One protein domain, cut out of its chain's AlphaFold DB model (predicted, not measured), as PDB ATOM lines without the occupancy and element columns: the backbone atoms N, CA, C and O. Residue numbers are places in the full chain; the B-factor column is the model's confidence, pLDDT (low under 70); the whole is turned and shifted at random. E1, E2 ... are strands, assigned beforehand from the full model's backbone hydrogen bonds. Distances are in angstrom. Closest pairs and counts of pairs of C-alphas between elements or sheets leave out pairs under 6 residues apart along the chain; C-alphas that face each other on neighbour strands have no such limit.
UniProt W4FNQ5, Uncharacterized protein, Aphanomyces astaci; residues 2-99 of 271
ATOM      1  N   ASP A   2      10.921 -29.046 -48.772       53.22
ATOM      2  CA  ASP A   2      10.275 -29.881 -49.790       53.22
ATOM      3  C   ASP A   2      10.896 -29.541 -51.159       53.22
ATOM      4  O   ASP A   2      10.838 -28.373 -51.562       53.22
ATOM      5  N   PRO A   3      11.505 -30.510 -51.867       52.12
ATOM      6  CA  PRO A   3      12.125 -30.269 -53.169       52.12
ATOM      7  C   PRO A   3      11.120 -29.832 -54.247       52.12
ATOM      8  O   PRO A   3      11.525 -29.281 -55.266       52.12
ATOM      9  N   THR A   4       9.825 -30.048 -54.020       53.22
ATOM     10  CA  THR A   4       8.745 -29.768 -54.972       53.22
ATOM     11  C   THR A   4       8.135 -28.385 -54.754       53.22
ATOM     12  O   THR A   4       7.848 -27.676 -55.716       53.22
ATOM     13  N   THR A   5       7.934 -27.981 -53.496       61.00
ATOM     14  CA  THR A   5       7.252 -26.716 -53.158       61.00
ATOM     15  C   THR A   5       8.185 -25.619 -52.646       61.00
ATOM     16  O   THR A   5       7.768 -24.467 -52.552       61.00
ATOM     17  N   GLY A   6       9.438 -25.939 -52.297       58.59
ATOM     18  CA  GLY A   6      10.391 -24.979 -51.724       58.59
ATOM     19  C   GLY A   6       9.987 -24.452 -50.342       58.59
ATOM     20  O   GLY A   6      10.599 -23.513 -49.830       58.59
ATOM     21  N   GLN A   7       8.952 -25.030 -49.724       62.78
ATOM     22  CA  GLN A   7       8.490 -24.634 -48.402       62.78
ATOM     23  C   GLN A   7       9.331 -25.289 -47.301       62.78
ATOM     24  O   GLN A   7       9.890 -26.386 -47.448       62.78
ATOM     25  N   VAL A   8       9.429 -24.591 -46.168       65.00
ATOM     26  CA  VAL A   8       9.991 -25.151 -44.937       65.00
ATOM     27  C   VAL A   8       9.020 -26.212 -44.444       65.00
ATOM     28  O   VAL A   8       7.933 -25.888 -43.975       65.00
ATOM     29  N   VAL A   9       9.399 -27.483 -44.577       68.56
ATOM     30  CA  VAL A   9       8.611 -28.579 -44.016       68.56
ATOM     31  C   VAL A   9       8.731 -28.497 -42.499       68.56
ATOM     32  O   VAL A   9       9.834 -28.481 -41.946       68.56
ATOM     33  N   GLN A  10       7.583 -28.407 -41.840       79.81
ATOM     34  CA  GLN A  10       7.506 -28.433 -40.392       79.81
ATOM     35  C   GLN A  10       7.539 -29.881 -39.917       79.81
ATOM     36  O   GLN A  10       6.823 -30.733 -40.431       79.81
ATOM     37  N   ILE A  11       8.348 -30.158 -38.910       86.38
ATOM     38  CA  ILE A  11       8.362 -31.431 -38.207       86.38
ATOM     39  C   ILE A  11       7.346 -31.311 -37.076       86.38
ATOM     40  O   ILE A  11       7.540 -30.537 -36.138       86.38
ATOM     41  N   LEU A  12       6.235 -32.037 -37.197       83.12
ATOM     42  CA  LEU A  12       5.124 -31.983 -36.239       83.12
ATOM     43  C   LEU A  12       5.411 -32.832 -35.002       83.12
ATOM     44  O   LEU A  12       5.000 -32.490 -33.889       83.12
ATOM     45  N   HIS A  13       6.097 -33.952 -35.218       85.44
ATOM     46  CA  HIS A  13       6.458 -34.871 -34.159       85.44
ATOM     47  C   HIS A  13       7.893 -35.351 -34.319       85.44
ATOM     48  O   HIS A  13       8.277 -35.759 -35.412       85.44
ATOM     49  N   SER A  14       8.666 -35.333 -33.240       86.88
ATOM     50  CA  SER A  14       9.958 -36.001 -33.182       86.88
ATOM     51  C   SER A  14      10.237 -36.494 -31.768       86.88
ATOM     52  O   SER A  14      10.218 -35.704 -30.818       86.88
ATOM     53  N   ASN A  15      10.489 -37.792 -31.622       85.50
ATOM     54  CA  ASN A  15      10.583 -38.467 -30.334       85.50
ATOM     55  C   ASN A  15      11.528 -39.670 -30.391       85.50
ATOM     56  O   ASN A  15      11.685 -40.294 -31.437       85.50
ATOM     57  N   ILE A  16      12.119 -40.025 -29.256       86.19
ATOM     58  CA  ILE A  16      12.813 -41.285 -29.041       86.19
ATOM     59  C   ILE A  16      12.058 -42.155 -28.027       86.19
ATOM     60  O   ILE A  16      11.763 -41.731 -26.908       86.19
ATOM     61  N   HIS A  17      11.816 -43.406 -28.407       81.81
ATOM     62  CA  HIS A  17      11.168 -44.435 -27.599       81.81
ATOM     63  C   HIS A  17      12.174 -45.533 -27.238       81.81
ATOM     64  O   HIS A  17      13.056 -45.860 -28.035       81.81
ATOM     65  N   ALA A  18      12.031 -46.124 -26.049       82.00
ATOM     66  CA  ALA A  18      12.859 -47.239 -25.597       82.00
ATOM     67  C   ALA A  18      12.011 -48.383 -25.024       82.00
ATOM     68  O   ALA A  18      11.154 -48.203 -24.159       82.00
ATOM     69  N   CYS A  19      12.280 -49.591 -25.497       79.62
ATOM     70  CA  CYS A  19      11.411 -50.754 -25.328       79.62
ATOM     71  C   CYS A  19      12.256 -52.019 -25.208       79.62
ATOM     72  O   CYS A  19      13.320 -52.140 -25.821       79.62
ATOM     73  N   LYS A  20      11.795 -52.977 -24.402       80.81
ATOM     74  CA  LYS A  20      12.533 -54.223 -24.192       80.81
ATOM     75  C   LYS A  20      12.606 -55.002 -25.501       80.81
ATOM     76  O   LYS A  20      11.598 -55.152 -26.187       80.81
ATOM     77  N   TYR A  21      13.784 -55.520 -25.840       78.69
ATOM     78  CA  TYR A  21      13.899 -56.424 -26.974       78.69
ATOM     79  C   TYR A  21      13.160 -57.725 -26.654       78.69
ATOM     80  O   TYR A  21      13.464 -58.412 -25.677       78.69
ATOM     81  N   SER A  22      12.201 -58.075 -27.499       72.12
ATOM     82  CA  SER A  22      11.448 -59.315 -27.405       72.12
ATOM     83  C   SER A  22      11.169 -59.831 -28.804       72.12
ATOM     84  O   SER A  22      10.854 -59.073 -29.715       72.12
ATOM     85  N   VAL A  23      11.252 -61.146 -28.972       68.56
ATOM     86  CA  VAL A  23      10.828 -61.810 -30.213       68.56
ATOM     87  C   VAL A  23       9.303 -61.882 -30.342       68.56
ATOM     88  O   VAL A  23       8.796 -62.196 -31.414       68.56
ATOM     89  N   ALA A  24       8.573 -61.611 -29.254       65.19
ATOM     90  CA  ALA A  24       7.117 -61.695 -29.187       65.19
ATOM     91  C   ALA A  24       6.422 -60.323 -29.153       65.19
ATOM     92  O   ALA A  24       5.230 -60.256 -29.440       65.19
ATOM     93  N   SER A  25       7.138 -59.243 -28.817       62.56
ATOM     94  CA  SER A  25       6.601 -57.879 -28.834       62.56
ATOM     95  C   SER A  25       7.436 -56.980 -29.739       62.56
ATOM     96  O   SER A  25       8.653 -56.863 -29.604       62.56
ATOM     97  N   ILE A  26       6.753 -56.366 -30.703       65.31
ATOM     98  CA  ILE A  26       7.335 -55.386 -31.613       65.31
ATOM     99  C   ILE A  26       7.324 -54.048 -30.885       65.31
ATOM    100  O   ILE A  26       6.306 -53.651 -30.320       65.31
ATOM    101  N   CYS A  27       8.461 -53.362 -30.889       71.31
ATOM    102  CA  CYS A  27       8.491 -51.972 -30.481       71.31
ATOM    103  C   CYS A  27       7.864 -51.136 -31.591       71.31
ATOM    104  O   CYS A  27       8.374 -51.140 -32.706       71.31
ATOM    105  N   ASP A  28       6.749 -50.480 -31.306       71.69
ATOM    106  CA  ASP A  28       5.976 -49.723 -32.285       71.69
ATOM    107  C   ASP A  28       5.905 -48.255 -31.821       71.69
ATOM    108  O   ASP A  28       5.658 -48.016 -30.638       71.69
ATOM    109  N   PRO A  29       6.126 -47.257 -32.698       65.75
ATOM    110  CA  PRO A  29       5.977 -45.841 -32.338       65.75
ATOM    111  C   PRO A  29       4.545 -45.457 -31.935       65.75
ATOM    112  O   PRO A  29       4.342 -44.449 -31.261       65.75
ATOM    113  N   PHE A  30       3.547 -46.225 -32.368       68.25
ATOM    114  CA  PHE A  30       2.126 -45.957 -32.158       68.25
ATOM    115  C   PHE A  30       1.516 -46.791 -31.036       68.25
ATOM    116  O   PHE A  30       0.416 -46.477 -30.579       68.25
ATOM    117  N   VAL A  31       2.198 -47.857 -30.613       63.69
ATOM    118  CA  VAL A  31       1.707 -48.757 -29.574       63.69
ATOM    119  C   VAL A  31       2.665 -48.741 -28.403       63.69
ATOM    120  O   VAL A  31       3.858 -49.002 -28.523       63.69
ATOM    121  N   ASP A  32       2.093 -48.507 -27.234       56.38
ATOM    122  CA  ASP A  32       2.772 -48.638 -25.963       56.38
ATOM    123  C   ASP A  32       3.063 -50.129 -25.697       56.38
ATOM    124  O   ASP A  32       2.302 -50.809 -25.013       56.38
ATOM    125  N   ALA A  33       4.135 -50.664 -26.295       53.56
ATOM    126  CA  ALA A  33       4.659 -51.998 -25.990       53.56
ATOM    127  C   ALA A  33       5.111 -52.080 -24.517       53.56
ATOM    128  O   ALA A  33       5.031 -51.087 -23.803       53.56
ATOM    129  N   ASP A  34       5.617 -53.230 -24.047       57.34
ATOM    130  CA  ASP A  34       6.209 -53.359 -22.701       57.34
ATOM    131  C   ASP A  34       7.385 -52.371 -22.530       57.34
ATOM    132  O   ASP A  34       8.547 -52.655 -22.852       57.34
ATOM    133  N   LYS A  35       7.048 -51.151 -22.097       54.62
ATOM    134  CA  LYS A  35       7.943 -49.999 -22.055       54.62
ATOM    135  C   LYS A  35       8.965 -50.208 -20.958       54.62
ATOM    136  O   LYS A  35       8.617 -50.500 -19.817       54.62
ATOM    137  N   VAL A  36      10.228 -49.971 -21.289       51.44
ATOM    138  CA  VAL A  36      11.290 -49.897 -20.277       51.44
ATOM    139  C   VAL A  36      11.346 -48.491 -19.681       51.44
ATOM    140  O   VAL A  36      11.585 -48.341 -18.484       51.44
ATOM    141  N   ARG A  37      11.064 -47.453 -20.480       53.31
ATOM    142  CA  ARG A  37      10.798 -46.095 -19.998       53.31
ATOM    143  C   ARG A  37      10.139 -45.243 -21.081       53.31
ATOM    144  O   ARG A  37      10.174 -45.583 -22.259       53.31
ATOM    145  N   ASP A  38       9.531 -44.158 -20.617       55.12
ATOM    146  CA  ASP A  38       8.723 -43.215 -21.376       55.12
ATOM    147  C   ASP A  38       9.432 -42.585 -22.573       55.12
ATOM    148  O   ASP A  38      10.654 -42.441 -22.627       55.12
ATOM    149  N   HIS A  39       8.585 -42.171 -23.503       68.12
ATOM    150  CA  HIS A  39       8.923 -41.401 -24.684       68.12
ATOM    151  C   HIS A  39       9.652 -40.130 -24.249       68.12
ATOM    152  O   HIS A  39       9.254 -39.475 -23.279       68.12
ATOM    153  N   THR A  40      10.702 -39.731 -24.964       76.31
ATOM    154  CA  THR A  40      11.204 -38.362 -24.789       76.31
ATOM    155  C   THR A  40      10.067 -37.363 -25.053       76.31
ATOM    156  O   THR A  40       9.085 -37.702 -25.707       76.31
ATOM    157  N   PRO A  41      10.114 -36.121 -24.565       80.62
ATOM    158  CA  PRO A  41       9.104 -35.143 -24.951       80.62
ATOM    159  C   PRO A  41       9.107 -34.931 -26.468       80.62
ATOM    160  O   PRO A  41      10.173 -34.878 -27.083       80.62
ATOM    161  N   ASN A  42       7.921 -34.775 -27.062       82.56
ATOM    162  CA  ASN A  42       7.824 -34.416 -28.471       82.56
ATOM    163  C   ASN A  42       8.567 -33.097 -28.737       82.56
ATOM    164  O   ASN A  42       8.270 -32.090 -28.092       82.56
ATOM    165  N   GLN A  43       9.466 -33.092 -29.720       82.69
ATOM    166  CA  GLN A  43      10.131 -31.884 -30.191       82.69
ATOM    167  C   GLN A  43       9.712 -31.552 -31.623       82.69
ATOM    168  O   GLN A  43      10.227 -32.148 -32.570       82.69
ATOM    169  N   PRO A  44       8.788 -30.595 -31.817       83.69
ATOM    170  CA  PRO A  44       8.544 -30.054 -33.141       83.69
ATOM    171  C   PRO A  44       9.747 -29.216 -33.595       83.69
ATOM    172  O   PRO A  44      10.422 -28.575 -32.789       83.69
ATOM    173  N   GLY A  45      10.003 -29.195 -34.898       83.38
ATOM    174  CA  GLY A  45      11.150 -28.499 -35.478       83.38
ATOM    175  C   GLY A  45      10.907 -28.081 -36.918       83.38
ATOM    176  O   GLY A  45       9.841 -28.324 -37.473       83.38
ATOM    177  N   ASN A  46      11.902 -27.449 -37.529       81.44
ATOM    178  CA  ASN A  46      11.862 -27.036 -38.928       81.44
ATOM    179  C   ASN A  46      13.182 -27.400 -39.597       81.44
ATOM    180  O   ASN A  46      14.240 -27.300 -38.972       81.44
ATOM    181  N   PHE A  47      13.126 -27.754 -40.879       81.38
ATOM    182  CA  PHE A  47      14.344 -27.880 -41.671       81.38
ATOM    183  C   PHE A  47      14.958 -26.504 -41.945       81.38
ATOM    184  O   PHE A  47      14.256 -25.542 -42.272       81.38
ATOM    185  N   THR A  48      16.279 -26.411 -41.861       77.69
ATOM    186  CA  THR A  48      17.036 -25.224 -42.249       77.69
ATOM    187  C   THR A  48      16.898 -24.984 -43.754       77.69
ATOM    188  O   THR A  48      16.950 -25.905 -44.572       77.69
ATOM    189  N   LEU A  49      16.728 -23.716 -44.141       69.75
ATOM    190  CA  LEU A  49      16.554 -23.321 -45.545       69.75
ATOM    191  C   LEU A  49      17.786 -23.653 -46.405       69.75
ATOM    192  O   LEU A  49      17.641 -23.947 -47.586       69.75
ATOM    193  N   SER A  50      18.987 -23.589 -45.824       72.31
ATOM    194  CA  SER A  50      20.256 -23.714 -46.548       72.31
ATOM    195  C   SER A  50      20.829 -25.128 -46.583       72.31
ATOM    196  O   SER A  50      21.502 -25.463 -47.553       72.31
ATOM    197  N   THR A  51      20.595 -25.946 -45.552       72.56
ATOM    198  CA  THR A  51      21.172 -27.301 -45.470       72.56
ATOM    199  C   THR A  51      20.123 -28.405 -45.541       72.56
ATOM    200  O   THR A  51      20.476 -29.555 -45.747       72.56
ATOM    201  N   SER A  52      18.828 -28.062 -45.474       75.31
ATOM    202  CA  SER A  52      17.732 -29.036 -45.382       75.31
ATOM    203  C   SER A  52      17.871 -30.003 -44.202       75.31
ATOM    204  O   SER A  52      17.307 -31.091 -44.241       75.31
ATOM    205  N   ASP A  53      18.542 -29.572 -43.135       78.31
ATOM    206  CA  ASP A  53      18.735 -30.359 -41.919       78.31
ATOM    207  C   ASP A  53      17.833 -29.854 -40.795       78.31
ATOM    208  O   ASP A  53      17.466 -28.681 -40.743       78.31
ATOM    209  N   SER A  54      17.515 -30.726 -39.849       79.31
ATOM    210  CA  SER A  54      16.934 -30.342 -38.563       79.31
ATOM    211  C   SER A  54      17.694 -31.041 -37.448       79.31
ATOM    212  O   SER A  54      18.025 -32.219 -37.577       79.31
ATOM    213  N   THR A  55      17.939 -30.344 -36.343       81.50
ATOM    214  CA  THR A  55      18.634 -30.912 -35.185       81.50
ATOM    215  C   THR A  55      17.708 -30.920 -33.981       81.50
ATOM    216  O   THR A  55      17.112 -29.897 -33.649       81.50
ATOM    217  N   PHE A  56      17.632 -32.071 -33.319       81.00
ATOM    218  CA  PHE A  56      16.856 -32.280 -32.104       81.00
ATOM    219  C   PHE A  56      17.791 -32.676 -30.970       81.00
ATOM    220  O   PHE A  56      18.717 -33.463 -31.176       81.00
ATOM    221  N   ILE A  57      17.560 -32.122 -29.781       78.12
ATOM    222  CA  ILE A  57      18.357 -32.424 -28.591       78.12
ATOM    223  C   ILE A  57      17.424 -33.026 -27.558       78.12
ATOM    224  O   ILE A  57      16.618 -32.324 -26.950       78.12
ATOM    225  N   TYR A  58      17.549 -34.330 -27.357       77.50
ATOM    226  CA  TYR A  58      16.765 -35.059 -26.371       77.50
ATOM    227  C   TYR A  58      17.501 -35.152 -25.033       77.50
ATOM    228  O   TYR A  58      18.733 -35.142 -25.017       77.50
ATOM    229  N   PRO A  59      16.767 -35.237 -23.910       73.31
ATOM    230  CA  PRO A  59      17.370 -35.562 -22.625       73.31
ATOM    231  C   PRO A  59      17.957 -36.979 -22.639       73.31
ATOM    232  O   PRO A  59      17.573 -37.817 -23.459       73.31
ATOM    233  N   ASP A  60      18.848 -37.253 -21.690       74.75
ATOM    234  CA  ASP A  60      19.478 -38.562 -21.555       74.75
ATOM    235  C   ASP A  60      18.446 -39.676 -21.324       74.75
ATOM    236  O   ASP A  60      17.520 -39.560 -20.512       74.75
ATOM    237  N   LEU A  61      18.646 -40.795 -22.020       75.44
ATOM    238  CA  LEU A  61      17.893 -42.025 -21.797       75.44
ATOM    239  C   LEU A  61      18.523 -42.805 -20.640       75.44
ATOM    240  O   LEU A  61      19.728 -43.047 -20.617       75.44
ATOM    241  N   SER A  62      17.698 -43.237 -19.689       76.00
ATOM    242  CA  SER A  62      18.129 -44.061 -18.557       76.00
ATOM    243  C   SER A  62      17.511 -45.453 -18.644       76.00
ATOM    244  O   SER A  62      16.289 -45.569 -18.773       76.00
ATOM    245  N   PHE A  63      18.325 -46.489 -18.469       79.25
ATOM    246  CA  PHE A  63      17.886 -47.881 -18.543       79.25
ATOM    247  C   PHE A  63      17.965 -48.521 -17.148       79.25
ATOM    248  O   PHE A  63      19.068 -48.663 -16.621       79.25
ATOM    249  N   PRO A  64      16.823 -48.859 -16.516       71.25
ATOM    250  CA  PRO A  64      16.798 -49.395 -15.154       71.25
ATOM    251  C   PRO A  64      17.277 -50.851 -15.070       71.25
ATOM    252  O   PRO A  64      17.704 -51.293 -14.006       71.25
ATOM    253  N   GLU A  65      17.207 -51.590 -16.177       74.81
ATOM    254  CA  GLU A  65      17.607 -52.991 -16.260       74.81
ATOM    255  C   GLU A  65      18.664 -53.182 -17.344       74.81
ATOM    256  O   GLU A  65      18.623 -52.547 -18.404       74.81
ATOM    257  N   LYS A  66      19.584 -54.114 -17.094       82.69
ATOM    258  CA  LYS A  66      20.448 -54.660 -18.138       82.69
ATOM    259  C   LYS A  66      19.647 -55.492 -19.137       82.69
ATOM    260  O   LYS A  66      18.608 -56.067 -18.807       82.69
ATOM    261  N   GLY A  67      20.205 -55.649 -20.327       83.81
ATOM    262  CA  GLY A  67      19.649 -56.489 -21.377       83.81
ATOM    263  C   GLY A  67      19.538 -55.769 -22.708       83.81
ATOM    264  O   GLY A  67      20.004 -54.642 -22.878       83.81
ATOM    265  N   ASP A  68      18.932 -56.459 -23.665       84.81
ATOM    266  CA  ASP A  68      18.734 -55.930 -25.005       84.81
ATOM    267  C   ASP A  68      17.511 -55.020 -25.053       84.81
ATOM    268  O   ASP A  68      16.417 -55.376 -24.608       84.81
ATOM    269  N   ILE A  69      17.710 -53.843 -25.629       82.62
ATOM    270  CA  ILE A  69      16.725 -52.776 -25.735       82.62
ATOM    271  C   ILE A  69      16.678 -52.323 -27.190       82.62
ATOM    272  O   ILE A  69      17.708 -52.210 -27.860       82.62
ATOM    273  N   PHE A  70      15.479 -52.046 -27.685       84.25
ATOM    274  CA  PHE A  70      15.297 -51.280 -28.906       84.25
ATOM    275  C   PHE A  70      15.166 -49.801 -28.558       84.25
ATOM    276  O   PHE A  70      14.389 -49.422 -27.683       84.25
ATOM    277  N   VAL A  71      15.933 -48.976 -29.260       85.12
ATOM    278  CA  VAL A  71      15.781 -47.525 -29.291       85.12
ATOM    279  C   VAL A  71      15.195 -47.160 -30.641       85.12
ATOM    280  O   VAL A  71      15.716 -47.562 -31.681       85.12
ATOM    281  N   LEU A  72      14.101 -46.420 -30.614       86.06
ATOM    282  CA  LEU A  72      13.334 -46.033 -31.782       86.06
ATOM    283  C   LEU A  72      13.313 -44.514 -31.881       86.06
ATOM    284  O   LEU A  72      12.763 -43.864 -31.000       86.06
ATOM    285  N   ALA A  73      13.862 -43.957 -32.953       87.56
ATOM    286  CA  ALA A  73      13.663 -42.553 -33.293       87.56
ATOM    287  C   ALA A  73      12.473 -42.435 -34.251       87.56
ATOM    288  O   ALA A  73      12.497 -43.018 -35.336       87.56
ATOM    289  N   HIS A  74      11.440 -41.695 -33.852       87.75
ATOM    290  CA  HIS A  74      10.219 -41.463 -34.618       87.75
ATOM    291  C   HIS A  74      10.123 -39.996 -35.041       87.75
ATOM    292  O   HIS A  74      10.379 -39.086 -34.252       87.75
ATOM    293  N   LEU A  75       9.760 -39.769 -36.300       88.62
ATOM    294  CA  LEU A  75       9.596 -38.459 -36.917       88.62
ATOM    295  C   LEU A  75       8.284 -38.442 -37.707       88.62
ATOM    296  O   LEU A  75       8.078 -39.308 -38.551       88.62
ATOM    297  N   ALA A  76       7.431 -37.442 -37.492       88.31
ATOM    298  CA  ALA A  76       6.219 -37.242 -38.281       88.31
ATOM    299  C   ALA A  76       6.251 -35.903 -39.024       88.31
ATOM    300  O   ALA A  76       6.384 -34.830 -38.422       88.31
ATOM    301  N   LEU A  77       6.073 -35.982 -40.340       87.88
ATOM    302  CA  LEU A  77       5.973 -34.850 -41.253       87.88
ATOM    303  C   LEU A  77       4.523 -34.682 -41.733       87.88
ATOM    304  O   LEU A  77       3.818 -35.679 -41.907       87.88
ATOM    305  N   PRO A  78       4.058 -33.448 -41.978       85.00
ATOM    306  CA  PRO A  78       2.740 -33.200 -42.543       85.00
ATOM    307  C   PRO A  78       2.631 -33.825 -43.934       85.00
ATOM    308  O   PRO A  78       3.579 -33.804 -44.720       85.00
ATOM    309  N   GLY A  79       1.461 -34.384 -44.231       81.62
ATOM    310  CA  GLY A  79       1.111 -34.836 -45.568       81.62
ATOM    311  C   GLY A  79       0.445 -33.729 -46.390       81.62
ATOM    312  O   GLY A  79       0.353 -32.581 -45.952       81.62
ATOM    313  N   PRO A  80      -0.084 -34.070 -47.575       80.00
ATOM    314  CA  PRO A  80      -0.733 -33.108 -48.472       80.00
ATOM    315  C   PRO A  80      -1.987 -32.435 -47.888       80.00
ATOM    316  O   PRO A  80      -2.474 -31.449 -48.434       80.00
ATOM    317  N   ASN A  81      -2.560 -32.990 -46.816       82.75
ATOM    318  CA  ASN A  81      -3.730 -32.462 -46.122       82.75
ATOM    319  C   ASN A  81      -3.726 -32.904 -44.646       82.75
ATOM    320  O   ASN A  81      -2.872 -33.675 -44.221       82.75
ATOM    321  N   THR A  82      -4.703 -32.442 -43.864       77.88
ATOM    322  CA  THR A  82      -4.794 -32.710 -42.416       77.88
ATOM    323  C   THR A  82      -5.134 -34.159 -42.052       77.88
ATOM    324  O   THR A  82      -5.031 -34.525 -40.883       77.88
ATOM    325  N   SER A  83      -5.539 -34.987 -43.018       82.31
ATOM    326  CA  SER A  83      -5.856 -36.407 -42.815       82.31
ATOM    327  C   SER A  83      -4.680 -37.334 -43.113       82.31
ATOM    328  O   SER A  83      -4.760 -38.522 -42.809       82.31
ATOM    329  N   PHE A  84      -3.597 -36.812 -43.690       83.50
ATOM    330  CA  PHE A  84      -2.409 -37.583 -44.032       83.50
ATOM    331  C   PHE A  84      -1.166 -36.987 -43.382       83.50
ATOM    332  O   PHE A  84      -0.976 -35.773 -43.324       83.50
ATOM    333  N   ARG A  85      -0.284 -37.867 -42.925       87.00
ATOM    334  CA  ARG A  85       1.059 -37.523 -42.466       87.00
ATOM    335  C   ARG A  85       2.018 -38.640 -42.851       87.00
ATOM    336  O   ARG A  85       1.589 -39.771 -43.073       87.00
ATOM    337  N   TYR A  86       3.294 -38.305 -42.934       87.88
ATOM    338  CA  TYR A  86       4.359 -39.263 -43.185       87.88
ATOM    339  C   TYR A  86       5.084 -39.540 -41.874       87.88
ATOM    340  O   TYR A  86       5.638 -38.621 -41.274       87.88
ATOM    341  N   ASP A  87       5.069 -40.793 -41.437       87.69
ATOM    342  CA  ASP A  87       5.754 -41.246 -40.232       87.69
ATOM    343  C   ASP A  87       7.013 -42.032 -40.621       87.69
ATOM    344  O   ASP A  87       6.959 -42.977 -41.409       87.69
ATOM    345  N   PHE A  88       8.147 -41.647 -40.048       88.06
ATOM    346  CA  PHE A  88       9.443 -42.288 -40.230       88.06
ATOM    347  C   PHE A  88       9.925 -42.816 -38.889       88.06
ATOM    348  O   PHE A  88       9.865 -42.116 -37.882       88.06
ATOM    349  N   ALA A  89      10.420 -44.047 -38.881       87.00
ATOM    350  CA  ALA A  89      10.870 -44.731 -37.681       87.00
ATOM    351  C   ALA A  89      12.194 -45.446 -37.962       87.00
ATOM    352  O   ALA A  89      12.289 -46.228 -38.908       87.00
ATOM    353  N   VAL A  90      13.206 -45.184 -37.137       86.94
ATOM    354  CA  VAL A  90      14.513 -45.850 -37.206       86.94
ATOM    355  C   VAL A  90      14.744 -46.624 -35.921       86.94
ATOM    356  O   VAL A  90      14.660 -46.058 -34.833       86.94
ATOM    357  N   TYR A  91      15.063 -47.908 -36.062       85.56
ATOM    358  CA  TYR A  91      15.278 -48.825 -34.950       85.56
ATOM    359  C   TYR A  91      16.758 -49.134 -34.785       85.56
ATOM    360  O   TYR A  91      17.426 -49.546 -35.731       85.56
ATOM    361  N   GLN A  92      17.240 -49.023 -33.555       86.12
ATOM    362  CA  GLN A  92      18.564 -49.462 -33.159       86.12
ATOM    363  C   GLN A  92      18.439 -50.438 -31.994       86.12
ATOM    364  O   GLN A  92      17.832 -50.130 -30.972       86.12
ATOM    365  N   ARG A  93      19.047 -51.620 -32.121       86.56
ATOM    366  CA  ARG A  93      19.226 -52.525 -30.982       86.56
ATOM    367  C   ARG A  93      20.486 -52.123 -30.224       86.56
ATOM    368  O   ARG A  93      21.545 -51.965 -30.836       86.56
ATOM    369  N   ILE A  94      20.366 -51.983 -28.910       85.69
ATOM    370  CA  ILE A  94      21.478 -51.749 -27.987       85.69
ATOM    371  C   ILE A  94      21.435 -52.778 -26.857       85.69
ATOM    372  O   ILE A  94      20.366 -53.277 -26.507       85.69
ATOM    373  N   THR A  95      22.591 -53.074 -26.273       89.00
ATOM    374  CA  THR A  95      22.706 -53.980 -25.125       89.00
ATOM    375  C   THR A  95      23.216 -53.190 -23.931       89.00
ATOM    376  O   THR A  95      24.325 -52.657 -23.958       89.00
ATOM    377  N   ILE A  96      22.404 -53.115 -22.882       86.00
ATOM    378  CA  ILE A  96      22.773 -52.487 -21.616       86.00
ATOM    379  C   ILE A  96      23.461 -53.534 -20.747       86.00
ATOM    380  O   ILE A  96      22.911 -54.606 -20.494       86.00
ATOM    381  N   VAL A  97      24.667 -53.217 -20.286       85.69
ATOM    382  CA  VAL A  97      25.440 -54.039 -19.347       85.69
ATOM    383  C   VAL A  97      25.451 -53.372 -17.974       85.69
ATOM    384  O   VAL A  97      25.332 -52.151 -17.885       85.69
ATOM    385  N   ASP A  98      25.586 -54.157 -16.903       78.69
ATOM    386  CA  ASP A  98      25.686 -53.597 -15.551       78.69
ATOM    387  C   ASP A  98      26.892 -52.654 -15.465       78.69
ATOM    388  O   ASP A  98      27.993 -52.982 -15.922       78.69
ATOM    389  N   THR A  99      26.711 -51.496 -14.830       59.88
ATOM    390  CA  THR A  99      27.838 -50.673 -14.391       59.88
ATOM    391  C   THR A  99      28.623 -51.466 -13.356       59.88
ATOM    392  O   THR A  99      28.251 -51.511 -12.184       59.88
TER     393      THR A  99
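This is residues 2 to 99 of the 271 residues of an uncharacterized protein of Aphanomyces astaci (UniProt W4FNQ5). With little regular structure, the domain is a long, strongly twisted ribbon of antiparallel strands E1, E3 and E4, with short E2 beside E1 and a long loop, residues 38 to 66, running along the ribbon and back. The printed part has 98 residues, 35 of them in four named strands, E1 to E4 along the chain, and no named helix; the class is all strand and the sheet order E2, E1, E3, E4. It is loose, with radius of gyration of the C-alphas 15.7 A, and spans 48 by 28 by 19 A.

E3, residues 67 to 78, and E4, residues 85 to 96, form an antiparallel hairpin at 164 degrees; N 73 and O 90 are within hydrogen-bond range at 2.9 A. E1, residues 13 to 20, is antiparallel to its neighbour E3 at 161 degrees, with N 17 and O 72 within hydrogen-bond range at 2.8 A. E2, residues 35 to 37, meets E1 only at a point, C-alphas 35 and 19 facing each other at 4.8 A.

E3 is 35.7 A long, E4 33.6 A, E1 22.6 A and E2 5.3 A. C-alpha 13 begins E1 at (6.458, -34.871, -34.159); C-alpha 96 ends E4 at (22.773, -52.487, -21.616).

The C-alphas farthest apart, Thr 5 and Thr 99, are 50.0 A apart. The printed part has no cut; the links E1 to E2 and E2 to E3 are long. Model pLDDT is under 70 for 25 residues, among them 29 to 39.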